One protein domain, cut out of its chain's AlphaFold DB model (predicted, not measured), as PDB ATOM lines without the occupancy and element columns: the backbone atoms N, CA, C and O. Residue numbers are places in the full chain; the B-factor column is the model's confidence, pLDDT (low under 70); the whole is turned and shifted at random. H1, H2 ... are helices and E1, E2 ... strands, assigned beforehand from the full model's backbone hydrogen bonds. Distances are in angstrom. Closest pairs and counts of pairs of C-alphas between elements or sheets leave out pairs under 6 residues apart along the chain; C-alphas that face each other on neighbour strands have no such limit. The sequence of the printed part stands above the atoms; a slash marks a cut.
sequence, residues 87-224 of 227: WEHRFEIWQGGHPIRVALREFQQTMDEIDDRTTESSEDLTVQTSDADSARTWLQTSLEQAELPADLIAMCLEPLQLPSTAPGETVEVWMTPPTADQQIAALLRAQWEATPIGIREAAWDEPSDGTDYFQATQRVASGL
ATOM      1  N   TRP A  87     162.785 174.777 201.687       75.50
ATOM      2  CA  TRP A  87     161.794 174.894 202.765       75.50
ATOM      3  C   TRP A  87     160.647 175.833 202.418       75.50
ATOM      4  O   TRP A  87     159.495 175.522 202.730       75.50
ATOM      5  N   GLU A  88     160.949 176.956 201.774       80.56
ATOM      6  CA  GLU A  88     159.928 177.886 201.307       80.56
ATOM      7  C   GLU A  88     159.037 177.228 200.256       80.56
ATOM      8  O   GLU A  88     157.818 177.259 200.376       80.56
ATOM      9  N   HIS A  89     159.634 176.519 199.300       81.62
ATOM     10  CA  HIS A  89     158.895 175.788 198.283       81.62
ATOM     11  C   HIS A  89     157.990 174.694 198.877       81.62
ATOM     12  O   HIS A  89     156.825 174.557 198.501       81.62
ATOM     13  N   ARG A  90     158.491 173.933 199.859       82.69
ATOM     14  CA  ARG A  90     157.696 172.932 200.589       82.69
ATOM     15  C   ARG A  90     156.539 173.585 201.342       82.69
ATOM     16  O   ARG A  90     155.430 173.054 201.331       82.69
ATOM     17  N   PHE A  91     156.777 174.743 201.958       84.38
ATOM     18  CA  PHE A  91     155.734 175.522 202.617       84.38
ATOM     19  C   PHE A  91     154.684 176.037 201.624       84.38
ATOM     20  O   PHE A  91     153.497 175.884 201.894       84.38
ATOM     21  N   GLU A  92     155.085 176.593 200.476       84.75
ATOM     22  CA  GLU A  92     154.197 177.011 199.378       84.75
ATOM     23  C   GLU A  92     153.279 175.878 198.913       84.75
ATOM     24  O   GLU A  92     152.065 176.056 198.782       84.75
ATOM     25  N   ILE A  93     153.844 174.689 198.721       82.62
ATOM     26  CA  ILE A  93     153.082 173.513 198.308       82.62
ATOM     27  C   ILE A  93     152.124 173.062 199.420       82.62
ATOM     28  O   ILE A  93     150.938 172.855 199.160       82.62
ATOM     29  N   TRP A  94     152.609 172.938 200.659       85.88
ATOM     30  CA  TRP A  94     151.781 172.528 201.795       85.88
ATOM     31  C   TRP A  94     150.623 173.497 202.040       85.88
ATOM     32  O   TRP A  94     149.475 173.062 202.157       85.88
ATOM     33  N   GLN A  95     150.892 174.809 202.053       86.31
ATOM     34  CA  GLN A  95     149.836 175.799 202.248       86.31
ATOM     35  C   GLN A  95     148.807 175.705 201.116       86.31
ATOM     36  O   GLN A  95     147.615 175.760 201.390       86.31
ATOM     37  N   GLY A  96     149.227 175.472 199.866       83.44
ATOM     38  CA  GLY A  96     148.328 175.351 198.714       83.44
ATOM     39  C   GLY A  96     147.307 174.207 198.811       83.44
ATOM     40  O   GLY A  96     146.230 174.310 198.216       83.44
ATOM     41  N   GLY A  97     147.621 173.149 199.567       84.12
ATOM     42  CA  GLY A  97     146.719 172.032 199.875       84.12
ATOM     43  C   GLY A  97     145.963 172.169 201.203       84.12
ATOM     44  O   GLY A  97     145.127 171.322 201.519       84.12
ATOM     45  N   HIS A  98     146.240 173.210 201.991       87.56
ATOM     46  CA  HIS A  98     145.619 173.406 203.296       87.56
ATOM     47  C   HIS A  98     144.105 173.676 203.158       87.56
ATOM     48  O   HIS A  98     143.725 174.469 202.292       87.56
ATOM     49  N   PRO A  99     143.233 173.115 204.027       88.44
ATOM     50  CA  PRO A  99     141.780 173.297 203.939       88.44
ATOM     51  C   PRO A  99     141.328 174.757 203.814       88.44
ATOM     52  O   PRO A  99     140.456 175.055 203.009       88.44
ATOM     53  N   ILE A 100     141.981 175.679 204.536       91.25
ATOM     54  CA  ILE A 100     141.730 177.128 204.412       91.25
ATOM     55  C   ILE A 100     141.966 177.616 202.972       91.25
ATOM     56  O   ILE A 100     141.115 178.298 202.408       91.25
ATOM     57  N   ARG A 101     143.103 177.267 202.351       92.19
ATOM     58  CA  ARG A 101     143.438 177.706 200.985       92.19
ATOM     59  C   ARG A 101     142.537 177.065 199.938       92.19
ATOM     60  O   ARG A 101     142.198 177.722 198.957       92.19
ATOM     61  N   VAL A 102     142.161 175.804 200.140       90.50
ATOM     62  CA  VAL A 102     141.226 175.099 199.255       90.50
ATOM     63  C   VAL A 102     139.848 175.757 199.318       90.50
ATOM     64  O   VAL A 102     139.329 176.139 198.274       90.50
ATOM     65  N   ALA A 103     139.319 175.995 200.523       92.94
ATOM     66  CA  ALA A 103     138.013 176.621 200.711       92.94
ATOM     67  C   ALA A 103     137.941 178.027 200.088       92.94
ATOM     68  O   ALA A 103     136.983 178.344 199.391       92.94
ATOM     69  N   LEU A 104     138.977 178.852 200.280       93.81
ATOM     70  CA  LEU A 104     139.046 180.189 199.678       93.81
ATOM     71  C   LEU A 104     139.081 180.140 198.144       93.81
ATOM     72  O   LEU A 104     138.427 180.951 197.495       93.81
ATOM     73  N   ARG A 105     139.818 179.189 197.560       93.62
ATOM     74  CA  ARG A 105     139.905 179.028 196.101       93.62
ATOM     75  C   ARG A 105     138.574 178.585 195.499       93.62
ATOM     76  O   ARG A 105     138.150 179.144 194.496       93.62
ATOM     77  N   GLU A 106     137.933 177.591 196.106       94.06
ATOM     78  CA  GLU A 106     136.622 177.087 195.678       94.06
ATOM     79  C   GLU A 106     135.530 178.154 195.824       94.06
ATOM     80  O   GLU A 106     134.705 178.317 194.926       94.06
ATOM     81  N   PHE A 107     135.558 178.932 196.912       94.88
ATOM     82  CA  PHE A 107     134.670 180.081 197.077       94.88
ATOM     83  C   PHE A 107     134.876 181.101 195.960       94.88
ATOM     84  O   PHE A 107     133.910 181.490 195.314       94.88
ATOM     85  N   GLN A 108     136.124 181.501 195.703       92.25
ATOM     86  CA  GLN A 108     136.425 182.489 194.672       92.25
ATOM     87  C   GLN A 108     135.986 182.014 193.282       92.25
ATOM     88  O   GLN A 108     135.313 182.757 192.581       92.25
ATOM     89  N   GLN A 109     136.260 180.754 192.932       92.38
ATOM     90  CA  GLN A 109     135.766 180.163 191.688       92.38
ATOM     91  C   GLN A 109     134.231 180.205 191.606       92.38
ATOM     92  O   GLN A 109     133.680 180.543 190.564       92.38
ATOM     93  N   THR A 110     133.537 179.884 192.700       93.50
ATOM     94  CA  THR A 110     132.067 179.922 192.742       93.50
ATOM     95  C   THR A 110     131.535 181.340 192.535       93.50
ATOM     96  O   THR A 110     130.538 181.518 191.842       93.50
ATOM     97  N   MET A 111     132.191 182.347 193.119       92.06
ATOM     98  CA  MET A 111     131.806 183.748 192.942       92.06
ATOM     99  C   MET A 111     132.058 184.231 191.512       92.06
ATOM    100  O   MET A 111     131.158 184.828 190.931       92.06
ATOM    101  N   ASP A 112     133.201 183.885 190.910       90.25
ATOM    102  CA  ASP A 112     133.486 184.184 189.500       90.25
ATOM    103  C   ASP A 112     132.420 183.547 188.578       90.25
ATOM    104  O   ASP A 112     131.886 184.192 187.677       90.25
ATOM    105  N   GLU A 113     132.025 182.297 188.852       91.75
ATOM    106  CA  GLU A 113     130.959 181.594 188.123       91.75
ATOM    107  C   GLU A 113     129.556 182.189 188.343       91.75
ATOM    108  O   GLU A 113     128.656 181.938 187.535       91.75
ATOM    109  N   ILE A 114     129.316 182.908 189.444       89.06
ATOM    110  CA  ILE A 114     128.068 183.645 189.687       89.06
ATOM    111  C   ILE A 114     128.086 184.963 188.912       89.06
ATOM    112  O   ILE A 114     127.111 185.252 188.215       89.06
ATOM    113  N   ASP A 115     129.189 185.707 188.989       86.62
ATOM    114  CA  ASP A 115     129.363 187.015 188.349       86.62
ATOM    115  C   ASP A 115     129.354 186.919 186.812       86.62
ATOM    116  O   ASP A 115     128.815 187.798 186.136       86.62
ATOM    117  N   ASP A 116     129.866 185.823 186.243       87.56
ATOM    118  CA  ASP A 116     129.866 185.578 184.793       87.56
ATOM    119  C   ASP A 116     128.465 185.282 184.212       87.56
ATOM    120  O   ASP A 116     128.287 185.221 182.987       87.56
ATOM    121  N   ARG A 117     127.438 185.084 185.049       87.50
ATOM    122  CA  ARG A 117     126.079 184.783 184.574       87.50
ATOM    123  C   ARG A 117     125.402 186.041 184.047       87.50
ATOM    124  O   ARG A 117     125.204 187.024 184.759       87.50
ATOM    125  N   THR A 118     124.922 185.976 182.808       83.94
ATOM    126  CA  THR A 118     124.085 187.037 182.240       83.94
ATOM    127  C   THR A 118     122.827 187.230 183.086       83.94
ATOM    128  O   THR A 118     122.063 186.292 183.300       83.94
ATOM    129  N   THR A 119     122.594 188.462 183.538       82.25
ATOM    130  CA  THR A 119     121.387 188.832 184.286       82.25
ATOM    131  C   THR A 119     120.368 189.436 183.324       82.25
ATOM    132  O   THR A 119     120.522 190.583 182.903       82.25
ATOM    133  N   GLU A 120     119.337 188.673 182.949       83.75
ATOM    134  CA  GLU A 120     118.314 189.115 181.985       83.75
ATOM    135  C   GLU A 120     116.982 189.485 182.661       83.75
ATOM    136  O   GLU A 120     116.185 190.248 182.104       83.75
ATOM    137  N   SER A 121     116.752 188.991 183.881       87.00
ATOM    138  CA  SER A 121     115.534 189.187 184.670       87.00
ATOM    139  C   SER A 121     115.830 189.545 186.133       87.00
ATOM    140  O   SER A 121     116.888 189.237 186.681       87.00
ATOM    141  N   SER A 122     114.853 190.147 186.818       80.19
ATOM    142  CA  SER A 122     114.896 190.322 188.278       80.19
ATOM    143  C   SER A 122     114.868 188.989 189.037       80.19
ATOM    144  O   SER A 122     115.348 188.909 190.168       80.19
ATOM    145  N   GLU A 123     114.286 187.948 188.434       87.44
ATOM    146  CA  GLU A 123     114.320 186.588 188.984       87.44
ATOM    147  C   GLU A 123     115.751 186.031 188.965       87.44
ATOM    148  O   GLU A 123     116.199 185.512 189.986       87.44
ATOM    149  N   ASP A 124     116.504 186.245 187.880       83.44
ATOM    150  CA  ASP A 124     117.908 185.818 187.766       83.44
ATOM    151  C   ASP A 124     118.788 186.497 188.818       83.44
ATOM    152  O   ASP A 124     119.580 185.835 189.486       83.44
ATOM    153  N   LEU A 125     118.581 187.801 189.040       84.44
ATOM    154  CA  LEU A 125     119.290 188.558 190.076       84.44
ATOM    155  C   LEU A 125     119.010 188.005 191.485       84.44
ATOM    156  O   LEU A 125     119.900 187.947 192.336       84.44
ATOM    157  N   THR A 126     117.773 187.569 191.738       87.81
ATOM    158  CA  THR A 126     117.387 186.972 193.026       87.81
ATOM    159  C   THR A 126     118.063 185.615 193.227       87.81
ATOM    160  O   THR A 126     118.541 185.323 194.323       87.81
ATOM    161  N   VAL A 127     118.141 184.798 192.170       89.12
ATOM    162  CA  VAL A 127     118.836 183.502 192.195       89.12
ATOM    163  C   VAL A 127     120.332 183.694 192.429       89.12
ATOM    164  O   VAL A 127     120.883 183.063 193.325       89.12
ATOM    165  N   GLN A 128     120.978 184.611 191.706       87.81
ATOM    166  CA  GLN A 128     122.401 184.917 191.895       87.81
ATOM    167  C   GLN A 128     122.708 185.384 193.322       87.81
ATOM    168  O   GLN A 128     123.662 184.909 193.932       87.81
ATOM    169  N   THR A 129     121.862 186.253 193.890       88.81
ATOM    170  CA  THR A 129     122.012 186.709 195.283       88.81
ATOM    171  C   THR A 129     121.901 185.539 196.266       88.81
ATOM    172  O   THR A 129     122.718 185.406 197.174       88.81
ATOM    173  N   SER A 130     120.924 184.649 196.065       92.50
ATOM    174  CA  SER A 130     120.740 183.456 196.902       92.50
ATOM    175  C   SER A 130     121.916 182.475 196.806       92.50
ATOM    176  O   SER A 130     122.291 181.852 197.806       92.50
ATOM    177  N   ASP A 131     122.492 182.310 195.615       92.44
ATOM    178  CA  ASP A 131     123.655 181.449 195.396       92.44
ATOM    179  C   ASP A 131     124.905 182.032 196.067       92.44
ATOM    180  O   ASP A 131     125.633 181.301 196.742       92.44
ATOM    181  N   ALA A 132     125.104 183.350 195.973       90.75
ATOM    182  CA  ALA A 132     126.186 184.054 196.657       90.75
ATOM    183  C   ALA A 132     126.085 183.906 198.186       90.75
ATOM    184  O   ALA A 132     127.069 183.566 198.847       90.75
ATOM    185  N   ASP A 133     124.893 184.075 198.767       92.69
ATOM    186  CA  ASP A 133     124.672 183.877 200.208       92.69
ATOM    187  C   ASP A 133     124.938 182.426 200.647       92.69
ATOM    188  O   ASP A 133     125.501 182.173 201.722       92.69
ATOM    189  N   SER A 134     124.587 181.459 199.795       94.44
ATOM    190  CA  SER A 134     124.865 180.038 200.034       94.44
ATOM    191  C   SER A 134     126.368 179.749 200.008       94.44
ATOM    192  O   SER A 134     126.880 179.083 200.913       94.44
ATOM    193  N   ALA A 135     127.092 180.301 199.029       93.94
ATOM    194  CA  ALA A 135     128.545 180.187 198.926       93.94
ATOM    195  C   ALA A 135     129.253 180.815 200.139       93.94
ATOM    196  O   ALA A 135     130.163 180.207 200.707       93.94
ATOM    197  N   ARG A 136     128.793 181.983 200.609       94.56
ATOM    198  CA  ARG A 136     129.327 182.644 201.817       94.56
ATOM    199  C   ARG A 136     129.100 181.812 203.075       94.56
ATOM    200  O   ARG A 136     130.020 181.644 203.871       94.56
ATOM    201  N   THR A 137     127.904 181.248 203.237       96.25
ATOM    202  CA  THR A 137     127.576 180.375 204.379       96.25
ATOM    203  C   THR A 137     128.452 179.120 204.393       96.25
ATOM    204  O   THR A 137     128.944 178.696 205.446       96.25
ATOM    205  N   TRP A 138     128.683 178.533 203.217       97.12
ATOM    206  CA  TRP A 138     129.581 177.395 203.057       97.12
ATOM    207  C   TRP A 138     131.038 177.755 203.386       97.12
ATOM    208  O   TRP A 138     131.685 177.016 204.137       97.12
ATOM    209  N   LEU A 139     131.541 178.896 202.896       96.25
ATOM    210  CA  LEU A 139     132.902 179.350 203.189       96.25
ATOM    211  C   LEU A 139     133.081 179.579 204.689       96.25
ATOM    212  O   LEU A 139     134.035 179.068 205.270       96.25
ATOM    213  N   GLN A 140     132.145 180.289 205.327       96.00
ATOM    214  CA  GLN A 140     132.171 180.525 206.768       96.00
ATOM    215  C   GLN A 140     132.289 179.206 207.537       96.00
ATOM    216  O   GLN A 140     133.209 179.034 208.332       96.00
ATOM    217  N   THR A 141     131.408 178.247 207.240       96.94
ATOM    218  CA  THR A 141     131.406 176.930 207.893       96.94
ATOM    219  C   THR A 141     132.738 176.201 207.692       96.94
ATOM    220  O   THR A 141     133.268 175.598 208.624       96.94
ATOM    221  N   SER A 142     133.303 176.263 206.486       95.12
ATOM    222  CA  SER A 142     134.572 175.608 206.149       95.12
ATOM    223  C   SER A 142     135.758 176.228 206.891       95.12
ATOM    224  O   SER A 142     136.618 175.505 207.396       95.12
ATOM    225  N   LEU A 143     135.795 177.559 207.003       94.50
ATOM    226  CA  LEU A 143     136.847 178.277 207.726       94.50
ATOM    227  C   LEU A 143     136.740 178.081 209.245       94.50
ATOM    228  O   LEU A 143     137.765 177.914 209.905       94.50
ATOM    229  N   GLU A 144     135.523 178.024 209.793       94.06
ATOM    230  CA  GLU A 144     135.278 177.690 211.202       94.06
ATOM    231  C   GLU A 144     135.745 176.262 211.531       94.06
ATOM    232  O   GLU A 144     136.416 176.043 212.537       94.06
ATOM    233  N   GLN A 145     135.460 175.286 210.661       92.75
ATOM    234  CA  GLN A 145     135.929 173.899 210.819       92.75
ATOM    235  C   GLN A 145     137.450 173.746 210.692       92.75
ATOM    236  O   GLN A 145     138.018 172.760 211.177       92.75
ATOM    237  N   ALA A 146     138.097 174.685 210.005       88.31
ATOM    238  CA  ALA A 146     139.545 174.784 209.909       88.31
ATOM    239  C   ALA A 146     140.160 175.654 211.022       88.31
ATOM    240  O   ALA A 146     141.351 175.950 210.955       88.31
ATOM    241  N   GLU A 147     139.357 176.047 212.019       91.50
ATOM    242  CA  GLU A 147     139.774 176.785 213.218       91.50
ATOM    243  C   GLU A 147     140.427 178.141 212.901       91.50
ATOM    244  O   GLU A 147     141.290 178.633 213.632       91.50
ATOM    245  N   LEU A 148     140.005 178.783 211.805       92.38
ATOM    246  CA  LEU A 148     140.482 180.119 211.470       92.38
ATOM    247  C   LEU A 148     139.923 181.150 212.484       92.38
ATOM    248  O   LEU A 148     138.742 181.090 212.833       92.38
ATOM    249  N   PRO A 149     140.731 182.121 212.952       94.56
ATOM    250  CA  PRO A 149     140.263 183.194 213.825       94.56
ATOM    251  C   PRO A 149     139.063 183.961 213.247       94.56
ATOM    252  O   PRO A 149     139.031 184.285 212.062       94.56
ATOM    253  N   ALA A 150     138.075 184.271 214.093       92.88
ATOM    254  CA  ALA A 150     136.801 184.857 213.665       92.88
ATOM    255  C   ALA A 150     136.943 186.221 212.960       92.88
ATOM    256  O   ALA A 150     136.161 186.546 212.070       92.88
ATOM    257  N   ASP A 151     137.945 187.012 213.339       94.00
ATOM    258  CA  ASP A 151     138.303 188.269 212.683       94.00
ATOM    259  C   ASP A 151     138.819 188.047 211.255       94.00
ATOM    260  O   ASP A 151     138.403 188.752 210.334       94.00
ATOM    261  N   LEU A 152     139.644 187.020 211.038       93.75
ATOM    262  CA  LEU A 152     140.091 186.628 209.700       93.75
ATOM    263  C   LEU A 152     138.963 186.036 208.856       93.75
ATOM    264  O   LEU A 152     138.898 186.316 207.659       93.75
ATOM    265  N   ILE A 153     138.055 185.269 209.465       94.12
ATOM    266  CA  ILE A 153     136.852 184.777 208.782       94.12
ATOM    267  C   ILE A 153     136.018 185.960 208.285       94.12
ATOM    268  O   ILE A 153     135.666 185.999 207.109       94.12
ATOM    269  N   ALA A 154     135.753 186.947 209.147       93.19
ATOM    270  CA  ALA A 154     135.004 188.140 208.767       93.19
ATOM    271  C   ALA A 154     135.666 188.879 207.593       93.19
ATOM    272  O   ALA A 154     134.989 189.201 206.622       93.19
ATOM    273  N   MET A 155     136.994 189.052 207.624       93.00
ATOM    274  CA  MET A 155     137.735 189.671 206.519       93.00
ATOM    275  C   MET A 155     137.617 188.903 205.194       93.00
ATOM    276  O   MET A 155     137.620 189.524 204.138       93.00
ATOM    277  N   CYS A 156     137.546 187.569 205.224       91.31
ATOM    278  CA  CYS A 156     137.424 186.756 204.010       91.31
ATOM    279  C   CYS A 156     136.002 186.752 203.429       91.31
ATOM    280  O   CYS A 156     135.824 186.420 202.260       91.31
ATOM    281  N   LEU A 157     134.994 187.090 204.237       90.94
ATOM    282  CA  LEU A 157     133.584 187.101 203.842       90.94
ATOM    283  C   LEU A 157     133.106 188.469 203.336       90.94
ATOM    284  O   LEU A 157     131.933 188.588 202.972       90.94
ATOM    285  N   GLU A 158     133.961 189.490 203.333       87.56
ATOM    286  CA  GLU A 158     133.641 190.828 202.832       87.56
ATOM    287  C   GLU A 158     134.159 191.020 201.394       87.56
ATOM    288  O   GLU A 158     135.337 190.762 201.132       87.56
ATOM    289  N   PRO A 159     133.316 191.493 200.454       84.38
ATOM    290  CA  PRO A 159     133.770 191.806 199.106       84.38
ATOM    291  C   PRO A 159     134.681 193.038 199.113       84.38
ATOM    292  O   PRO A 159     134.451 194.013 199.836       84.38
ATOM    293  N   LEU A 160     135.700 193.029 198.256       80.69
ATOM    294  CA  LEU A 160     136.564 194.185 198.050       80.69
ATOM    295  C   LEU A 160     135.855 195.214 197.173       80.69
ATOM    296  O   LEU A 160     135.398 194.901 196.079       80.69
ATOM    297  N   GLN A 161     135.835 196.466 197.621       83.56
ATOM    298  CA  GLN A 161     135.338 197.592 196.834       83.56
ATOM    299  C   GLN A 161     136.489 198.176 196.012       83.56
ATOM    300  O   GLN A 161     137.385 198.825 196.564       83.56
ATOM    301  N   LEU A 162     136.484 197.953 194.696       80.00
ATOM    302  CA  LEU A 162     137.508 198.462 193.782       80.00
ATOM    303  C   LEU A 162     136.949 199.575 192.885       80.00
ATOM    304  O   LEU A 162     135.783 199.524 192.504       80.00
ATOM    305  N   PRO A 163     137.744 200.600 192.530       79.81
ATOM    306  CA  PRO A 163     137.289 201.644 191.617       79.81
ATOM    307  C   PRO A 163     136.974 201.068 190.228       79.81
ATOM    308  O   PRO A 163     137.788 200.353 189.644       79.81
ATOM    309  N   SER A 164     135.801 201.416 189.698       81.88
ATOM    310  CA  SER A 164     135.370 201.108 188.331       81.88
ATOM    311  C   SER A 164     136.122 201.964 187.304       81.88
ATOM    312  O   SER A 164     136.743 202.984 187.617       81.88
ATOM    313  N   THR A 165     136.018 201.574 186.032       80.12
ATOM    314  CA  THR A 165     136.452 202.409 184.899       80.12
ATOM    315  C   THR A 165     135.557 203.639 184.698       80.12
ATOM    316  O   THR A 165     135.992 204.614 184.079       80.12
ATOM    317  N   ALA A 166     134.337 203.634 185.248       79.25
ATOM    318  CA  ALA A 166     133.464 204.799 185.269       79.25
ATOM    319  C   ALA A 166     133.798 205.735 186.454       79.25
ATOM    320  O   ALA A 166     134.005 205.271 187.580       79.25
ATOM    321  N   PRO A 167     133.836 207.067 186.249       77.62
ATOM    322  CA  PRO A 167     134.166 208.012 187.313       77.62
ATOM    323  C   PRO A 167     133.176 207.950 188.484       77.62
ATOM    324  O   PRO A 167     132.000 208.267 188.322       77.62
ATOM    325  N   GLY A 168     133.679 207.622 189.675       80.00
ATOM    326  CA  GLY A 168     132.898 207.620 190.916       80.00
ATOM    327  C   GLY A 168     132.097 206.343 191.182       80.00
ATOM    328  O   GLY A 168     131.332 206.321 192.140       80.00
ATOM    329  N   GLU A 169     132.274 205.302 190.371       83.31
ATOM    330  CA  GLU A 169     131.649 203.993 190.571       83.31
ATOM    331  C   GLU A 169     132.656 203.003 191.182       83.31
ATOM    332  O   GLU A 169     133.860 203.083 190.918       83.31
ATOM    333  N   THR A 170     132.174 202.083 192.016       82.06
ATOM    334  CA  THR A 170     132.956 200.974 192.577       82.06
ATOM    335  C   THR A 170     132.343 199.645 192.161       82.06
ATOM    336  O   THR A 170     131.131 199.549 191.988       82.06
ATOM    337  N   VAL A 171     133.188 198.635 191.988       82.19
ATOM    338  CA  VAL A 171     132.798 197.254 191.709       82.19
ATOM    339  C   VAL A 171     133.165 196.406 192.917       82.19
ATOM    340  O   VAL A 171     134.250 196.562 193.485       82.19
ATOM    341  N   GLU A 172     132.251 195.524 193.299       83.75
ATOM    342  CA  GLU A 172     132.501 194.500 194.303       83.75
ATOM    343  C   GLU A 172     133.255 193.349 193.654       83.75
ATOM    344  O   GLU A 172     132.820 192.819 192.638       83.75
ATOM    345  N   VAL A 173     134.401 192.984 194.223       83.06
ATOM    346  CA  VAL A 173     135.184 191.839 193.759       83.06
ATOM    347  C   VAL A 173     135.407 190.889 194.921       83.06
ATOM    348  O   VAL A 173     135.926 191.265 195.978       83.06
ATOM    349  N   TRP A 174     135.032 189.636 194.710       83.69
ATOM    350  CA  TRP A 174     135.175 188.572 195.688       83.69
ATOM    351  C   TRP A 174     136.571 187.963 195.607       83.69
ATOM    352  O   TRP A 174     136.814 186.976 194.923       83.69
ATOM    353  N   MET A 175     137.515 188.576 196.320       86.12
ATOM    354  CA  MET A 175     138.861 188.034 196.496       86.12
ATOM    355  C   MET A 175     139.271 188.114 197.956       86.12
ATOM    356  O   MET A 175     138.828 188.993 198.692       86.12
ATOM    357  N   THR A 176     140.203 187.249 198.350       85.94
ATOM    358  CA  THR A 176     140.827 187.366 199.671       85.94
ATOM    359  C   THR A 176     141.606 188.688 199.744       85.94
ATOM    360  O   THR A 176     142.503 188.905 198.923       85.94
ATOM    361  N   PRO A 177     141.310 189.588 200.704       88.19
ATOM    362  CA  PRO A 177     142.060 190.828 200.859       88.19
ATOM    363  C   PRO A 177     143.553 190.542 201.071       88.19
ATOM    364  O   PRO A 177     143.872 189.635 201.841       88.19
ATOM    365  N   PRO A 178     144.490 191.338 200.516       88.69
ATOM    366  CA  PRO A 178     145.928 191.112 200.715       88.69
ATOM    367  C   PRO A 178     146.332 191.038 202.195       88.69
ATOM    368  O   PRO A 178     147.215 190.279 202.582       88.69
ATOM    369  N   THR A 179     145.650 191.806 203.046       90.50
ATOM    370  CA  THR A 179     145.857 191.783 204.497       90.50
ATOM    371  C   THR A 179     145.376 190.479 205.139       90.50
ATOM    372  O   THR A 179     146.030 189.997 206.061       90.50
ATOM    373  N   ALA A 180     144.262 189.905 204.673       91.31
ATOM    374  CA  ALA A 180     143.799 188.595 205.131       91.31
ATOM    375  C   ALA A 180     144.744 187.495 204.633       91.31
ATOM    376  O   ALA A 180     145.162 186.651 205.418       91.31
ATOM    377  N   ASP A 181     145.152 187.563 203.363       91.94
ATOM    378  CA  ASP A 181     146.080 186.619 202.738       91.94
ATOM    379  C   ASP A 181     147.407 186.528 203.506       91.94
ATOM    380  O   ASP A 181     147.849 185.436 203.866       91.94
ATOM    381  N   GLN A 182     147.990 187.678 203.856       92.75
ATOM    382  CA  GLN A 182     149.226 187.745 204.633       92.75
ATOM    383  C   GLN A 182     149.063 187.169 206.047       92.75
ATOM    384  O   GLN A 182     149.954 186.471 206.536       92.75
ATOM    385  N   GLN A 183     147.945 187.453 206.722       93.81
ATOM    386  CA  GLN A 183     147.690 186.931 208.066       93.81
ATOM    387  C   GLN A 183     147.426 185.421 208.057       93.81
ATOM    388  O   GLN A 183     147.943 184.710 208.918       93.81
ATOM    389  N   ILE A 184     146.704 184.919 207.053       93.31
ATOM    390  CA  ILE A 184     146.523 183.483 206.819       93.31
ATOM    391  C   ILE A 184     147.880 182.830 206.557       93.31
ATOM    392  O   ILE A 184     148.204 181.837 207.199       93.31
ATOM    393  N   ALA A 185     148.711 183.396 205.677       91.19
ATOM    394  CA  ALA A 185     150.045 182.868 205.402       91.19
ATOM    395  C   ALA A 185     150.912 182.806 206.670       91.19
ATOM    396  O   ALA A 185     151.569 181.796 206.907       91.19
ATOM    397  N   ALA A 186     150.877 183.838 207.518       91.56
ATOM    398  CA  ALA A 186     151.608 183.857 208.784       91.56
ATOM    399  C   ALA A 186     151.104 182.793 209.777       91.56
ATOM    400  O   ALA A 186     151.909 182.110 210.411       91.56
ATOM    401  N   LEU A 187     149.786 182.618 209.884       92.88
ATOM    402  CA  LEU A 187     149.168 181.596 210.730       92.88
ATOM    403  C   LEU A 187     149.541 180.185 210.259       92.88
ATOM    404  O   LEU A 187     150.009 179.365 211.048       92.88
ATOM    405  N   LEU A 188     149.407 179.929 208.959       90.62
ATOM    406  CA  LEU A 188     149.790 178.665 208.336       90.62
ATOM    407  C   LEU A 188     151.291 178.400 208.492       90.62
ATOM    408  O   LEU A 188     151.697 177.273 208.774       90.62
ATOM    409  N   ARG A 189     152.131 179.435 208.382       88.25
ATOM    410  CA  ARG A 189     153.575 179.320 208.606       88.25
ATOM    411  C   ARG A 189     153.892 178.882 210.028       88.25
ATOM    412  O   ARG A 189     154.688 177.966 210.207       88.25
ATOM    413  N   ALA A 190     153.242 179.479 211.024       86.25
ATOM    414  CA  ALA A 190     153.426 179.096 212.418       86.25
ATOM    415  C   ALA A 190     153.029 177.629 212.667       86.25
ATOM    416  O   ALA A 190     153.752 176.908 213.352       86.25
ATOM    417  N   GLN A 191     151.928 177.161 212.065       85.62
ATOM    418  CA  GLN A 191     151.507 175.754 212.141       85.62
ATOM    419  C   GLN A 191     152.524 174.808 211.479       85.62
ATOM    420  O   GLN A 191     152.902 173.781 212.050       85.62
ATOM    421  N   TRP A 192     153.011 175.171 210.290       81.81
ATOM    422  CA  TRP A 192     154.042 174.418 209.578       81.81
ATOM    423  C   TRP A 192     155.336 174.315 210.391       81.81
ATOM    424  O   TRP A 192     155.887 173.228 210.563       81.81
ATOM    425  N   GLU A 193     155.812 175.427 210.943       80.44
ATOM    426  CA  GLU A 193     157.054 175.476 211.717       80.44
ATOM    427  C   GLU A 193     156.944 174.763 213.071       80.44
ATOM    428  O   GLU A 193     157.921 174.154 213.513       80.44
ATOM    429  N   ALA A 194     155.757 174.758 213.688       77.00
ATOM    430  CA  ALA A 194     155.476 173.990 214.902       77.00
ATOM    431  C   ALA A 194     155.529 172.468 214.676       77.00
ATOM    432  O   ALA A 194     155.722 171.702 215.624       77.00
ATOM    433  N   THR A 195     155.395 172.010 213.427       73.06
ATOM    434  CA  THR A 195     155.498 170.589 213.091       73.06
ATOM    435  C   THR A 195     156.954 170.114 213.224       73.06
ATOM    436  O   THR A 195     157.856 170.710 212.619       73.06
ATOM    437  N   PRO A 196     157.231 169.015 213.954       71.00
ATOM    438  CA  PRO A 196     158.571 168.438 214.029       71.00
ATOM    439  C   PRO A 196     159.160 168.171 212.643       71.00
ATOM    440  O   PRO A 196     158.496 167.600 211.778       71.00
ATOM    441  N   ILE A 197     160.423 168.547 212.432       64.88
ATOM    442  CA  ILE A 197     161.073 168.426 211.117       64.88
ATOM    443  C   ILE A 197     161.044 166.994 210.574       64.88
ATOM    444  O   ILE A 197     160.725 166.807 209.412       64.88
ATOM    445  N   GLY A 198     161.251 165.980 211.421       61.84
ATOM    446  CA  GLY A 198     161.198 164.581 210.986       61.84
ATOM    447  C   GLY A 198     159.821 164.157 210.463       61.84
ATOM    448  O   GLY A 198     159.741 163.248 209.649       61.84
ATOM    449  N   ILE A 199     158.746 164.830 210.892       65.12
ATOM    450  CA  ILE A 199     157.397 164.634 210.341       65.12
ATOM    451  C   ILE A 199     157.272 165.367 209.003       65.12
ATOM    452  O   ILE A 199     156.761 164.783 208.055       65.12
ATOM    453  N   ARG A 200     157.778 166.604 208.897       68.25
ATOM    454  CA  ARG A 200     157.794 167.373 207.637       68.25
ATOM    455  C   ARG A 200     158.644 166.722 206.541       68.25
ATOM    456  O   ARG A 200     158.285 166.809 205.375       68.25
ATOM    457  N   GLU A 201     159.751 166.082 206.905       65.12
ATOM    458  CA  GLU A 201     160.620 165.333 205.991       65.12
ATOM    459  C   GLU A 201     159.978 164.005 205.577       65.12
ATOM    460  O   GLU A 201     159.834 163.753 204.387       65.12
ATOM    461  N   ALA A 202     159.489 163.198 206.528       62.09
ATOM    462  CA  ALA A 202     158.833 161.921 206.213       62.09
ATOM    463  C   ALA A 202     157.571 162.091 205.348       62.09
ATOM    464  O   ALA A 202     157.292 161.271 204.480       62.09
ATOM    465  N   ALA A 203     156.835 163.180 205.570       60.97
ATOM    466  CA  ALA A 203     155.717 163.630 204.748       60.97
ATOM    467  C   ALA A 203     156.088 163.889 203.279       60.97
ATOM    468  O   ALA A 203     155.234 163.798 202.400       60.97
ATOM    469  N   TRP A 204     157.342 164.265 203.031       63.38
ATOM    470  CA  TRP A 204     157.855 164.634 201.717       63.38
ATOM    471  C   TRP A 204     158.535 163.463 200.999       63.38
ATOM    472  O   TRP A 204     158.475 163.380 199.776       63.38
ATOM    473  N   ASP A 205     159.144 162.553 201.764       57.16
ATOM    474  CA  ASP A 205     159.892 161.397 201.257       57.16
ATOM    475  C   ASP A 205     159.022 160.145 201.018       57.16
ATOM    476  O   ASP A 205     159.525 159.133 200.519       57.16
ATOM    477  N   GLU A 206     157.722 160.165 201.353       49.97
ATOM    478  CA  GLU A 206     156.813 159.083 200.955       49.97
ATOM    479  C   GLU A 206     156.786 158.985 199.418       49.97
ATOM    480  O   GLU A 206     156.569 160.001 198.750       49.97
ATOM    481  N   PRO A 207     156.990 157.788 198.826       42.69
ATOM    482  CA  PRO A 207     156.956 157.638 197.386       42.69
ATOM    483  C   PRO A 207     155.543 157.945 196.911       42.69
ATOM    484  O   PRO A 207     154.659 157.098 196.978       42.69
ATOM    485  N   SER A 208     155.347 159.168 196.416       44.91
ATOM    486  CA  SER A 208     154.298 159.470 195.459       44.91
ATOM    487  C   SER A 208     154.425 158.424 194.361       44.91
ATOM    488  O   SER A 208     155.477 158.300 193.734       44.91
ATOM    489  N   ASP A 209     153.377 157.633 194.175       41.38
ATOM    490  CA  ASP A 209     153.240 156.495 193.269       41.38
ATOM    491  C   ASP A 209     153.300 156.934 191.783       41.38
ATOM    492  O   ASP A 209     152.505 156.507 190.948       41.38
ATOM    493  N   GLY A 210     154.161 157.897 191.442       43.97
ATOM    494  CA  GLY A 210     154.137 158.650 190.194       43.97
ATOM    495  C   GLY A 210     152.866 159.479 190.005       43.97
ATOM    496  O   GLY A 210     152.670 160.031 188.924       43.97
ATOM    497  N   THR A 211     152.004 159.573 191.023       40.47
ATOM    498  CA  THR A 211     150.688 160.195 190.901       40.47
ATOM    499  C   THR A 211     150.459 161.158 192.066       40.47
ATOM    500  O   THR A 211     150.172 160.766 193.190       40.47
ATOM    501  N   ASP A 212     150.624 162.434 191.735       49.72
ATOM    502  CA  ASP A 212     150.112 163.624 192.413       49.72
ATOM    503  C   ASP A 212     150.687 163.996 193.799       49.72
ATOM    504  O   ASP A 212     150.202 163.593 194.859       49.72
ATOM    505  N   TYR A 213     151.679 164.895 193.780       51.56
ATOM    506  CA  TYR A 213     152.199 165.638 194.942       51.56
ATOM    507  C   TYR A 213     151.088 166.316 195.776       51.56
ATOM    508  O   TYR A 213     151.232 166.516 196.986       51.56
ATOM    509  N   PHE A 214     149.947 166.632 195.156       47.78
ATOM    510  CA  PHE A 214     148.771 167.196 195.818       47.78
ATOM    511  C   PHE A 214     148.103 166.222 196.813       47.78
ATOM    512  O   PHE A 214     147.585 166.637 197.849       47.78
ATOM    513  N   GLN A 215     148.145 164.910 196.557       50.03
ATOM    514  CA  GLN A 215     147.536 163.925 197.460       50.03
ATOM    515  C   GLN A 215     148.407 163.623 198.682       50.03
ATOM    516  O   GLN A 215     147.879 163.454 199.782       50.03
ATOM    517  N   ALA A 216     149.733 163.593 198.514       49.66
ATOM    518  CA  ALA A 216     150.661 163.460 199.637       49.66
ATOM    519  C   ALA A 216     150.504 164.642 200.611       49.66
ATOM    520  O   ALA A 216     150.374 164.459 201.818       49.66
ATOM    521  N   THR A 217     150.379 165.859 200.083       53.62
ATOM    522  CA  THR A 217     150.211 167.083 200.885       53.62
ATOM    523  C   THR A 217     148.851 167.170 201.580       53.62
ATOM    524  O   THR A 217     148.798 167.591 202.735       53.62
ATOM    525  N   GLN A 218     147.768 166.678 200.964       51.69
ATOM    526  CA  GLN A 218     146.478 166.522 201.652       51.69
ATOM    527  C   GLN A 218     146.544 165.535 202.829       51.69
ATOM    528  O   GLN A 218     145.944 165.798 203.874       51.69
ATOM    529  N   ARG A 219     147.282 164.419 202.715       53.66
ATOM    530  CA  ARG A 219     147.485 163.484 203.846       53.66
ATOM    531  C   ARG A 219     148.235 164.143 204.998       53.66
ATOM    532  O   ARG A 219     147.894 163.927 206.155       53.66
ATOM    533  N   VAL A 220     149.213 164.986 204.687       52.50
ATOM    534  CA  VAL A 220     150.000 165.718 205.686       52.50
ATOM    535  C   VAL A 220     149.140 166.781 206.361       52.50
ATOM    536  O   VAL A 220     149.040 166.795 207.580       52.50
ATOM    537  N   ALA A 221     148.438 167.618 205.593       53.22
ATOM    538  CA  ALA A 221     147.541 168.635 206.142       53.22
ATOM    539  C   ALA A 221     146.374 168.035 206.957       53.22
ATOM    540  O   ALA A 221     145.945 168.629 207.941       53.22
ATOM    541  N   SER A 222     145.873 166.850 206.586       54.75
ATOM    542  CA  SER A 222     144.820 166.142 207.338       54.75
ATOM    543  C   SER A 222     145.331 165.340 208.540       54.75
ATOM    544  O   SER A 222     144.562 165.112 209.473       54.75
ATOM    545  N   GLY A 223     146.598 164.916 208.527       47.69
ATOM    546  CA  GLY A 223     147.235 164.130 209.586       47.69
ATOM    547  C   GLY A 223     147.944 164.952 210.666       47.69
ATOM    548  O   GLY A 223     148.322 164.391 211.696       47.69
ATOM    549  N   LEU A 224     148.129 166.261 210.464       49.50
ATOM    550  CA  LEU A 224     148.679 167.144 211.490       49.50
ATOM    551  C   LEU A 224     147.648 167.405 212.601       49.50
ATOM    552  O   LEU A 224     146.458 167.564 212.310       49.50
TER     553      LEU A 224
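AT A GLANCE: This is residues 87 to 224 of the 227 residues of an uncharacterized protein of Microbacterium esteraromaticum (UniProt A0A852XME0). A long helical hairpin, H2 and H3 side by side, and a small strand hairpin, E1 and E2, reach toward one end of an elongated, loose model like two prongs apart from each other, while H1, H6, H7 and the later part of H5 cluster at the other end. H4 packs on the last turns of H3 and on the first turns of H5, which runs back from the strand side to the cluster. The printed part has 138 residues, with seven named helices and two named strands in the order H1 H2 H3 H4 E1 E2 H5 H6 H7, and its class is mostly helix. The sheet, E1 - E2, is antiparallel; the radius of gyration of the C-alphas is 18.2 A, and the spans are 57 by 30 by 27 A.

IN THESE COORDINATES: H1, residues 87 to 97, begins with C-alpha 87 at (161.794, 174.894, 202.765) and is 15.6 A long. H2, residues 99 to 115, measures 24.2 A, and H3, residues 122 to 145, the longest helix, 34.9 A. H4 is residues 150 to 156, E1 160 to 163 and E2 170 to 173. H5, residues 178 to 194, is 24.2 A long and begins with C-alpha 178 at (145.928, 191.112, 200.715). H6 is residues 197 to 205; H7, residues 213 to 223, ends with C-alpha 223 at (147.235, 164.130, 209.586).

HOW THE PARTS SIT: H1 touches H7 about perpendicular, at 80 degrees, closest at the C-alphas of Trp 94 and Thr 217, 5.7 A. Residues 185 to 192 of H5 touch H1, closest at Leu 188 and Gln 95, C-alphas 6.7 A apart. H2 and H3, a helical hairpin, touch at a shallow tilt of 4 degrees, opposite ways; the C-alphas of Ile 100 and Leu 143 are closest, 6.0 A. Residues 140 to 144 of H3 touch H4, with the C-alphas of Leu 143 and Ile 153 closest, 6.6 A. Residues 180 to 184 of H5 touch H4, closest at the C-alphas of Ala 180 and Leu 152, 6.2 A. In the hairpin E1 and E2, N 160 and O 173 are 2.9 A apart, within hydrogen-bond range; H2 and H3 are apart from both strands. H6 and H7, a helical hairpin, touch at the C-alphas of Ala 203 and Val 220, 6.2 A, with a tilt of 35.2 degrees, only just steep. In H1, H2, H3, H4, H5 and H7 every O i to N i+4 pair is within hydrogen-bond range; in H6, 4 of 5 are.

THE WHOLE: The C-alphas farthest apart are those of Ser 121 and Gly 198, 58.2 A. The printed part has no cut and no long link. The mean pLDDT of the printed part is 81.0, and residues 197 to 224 are under 70.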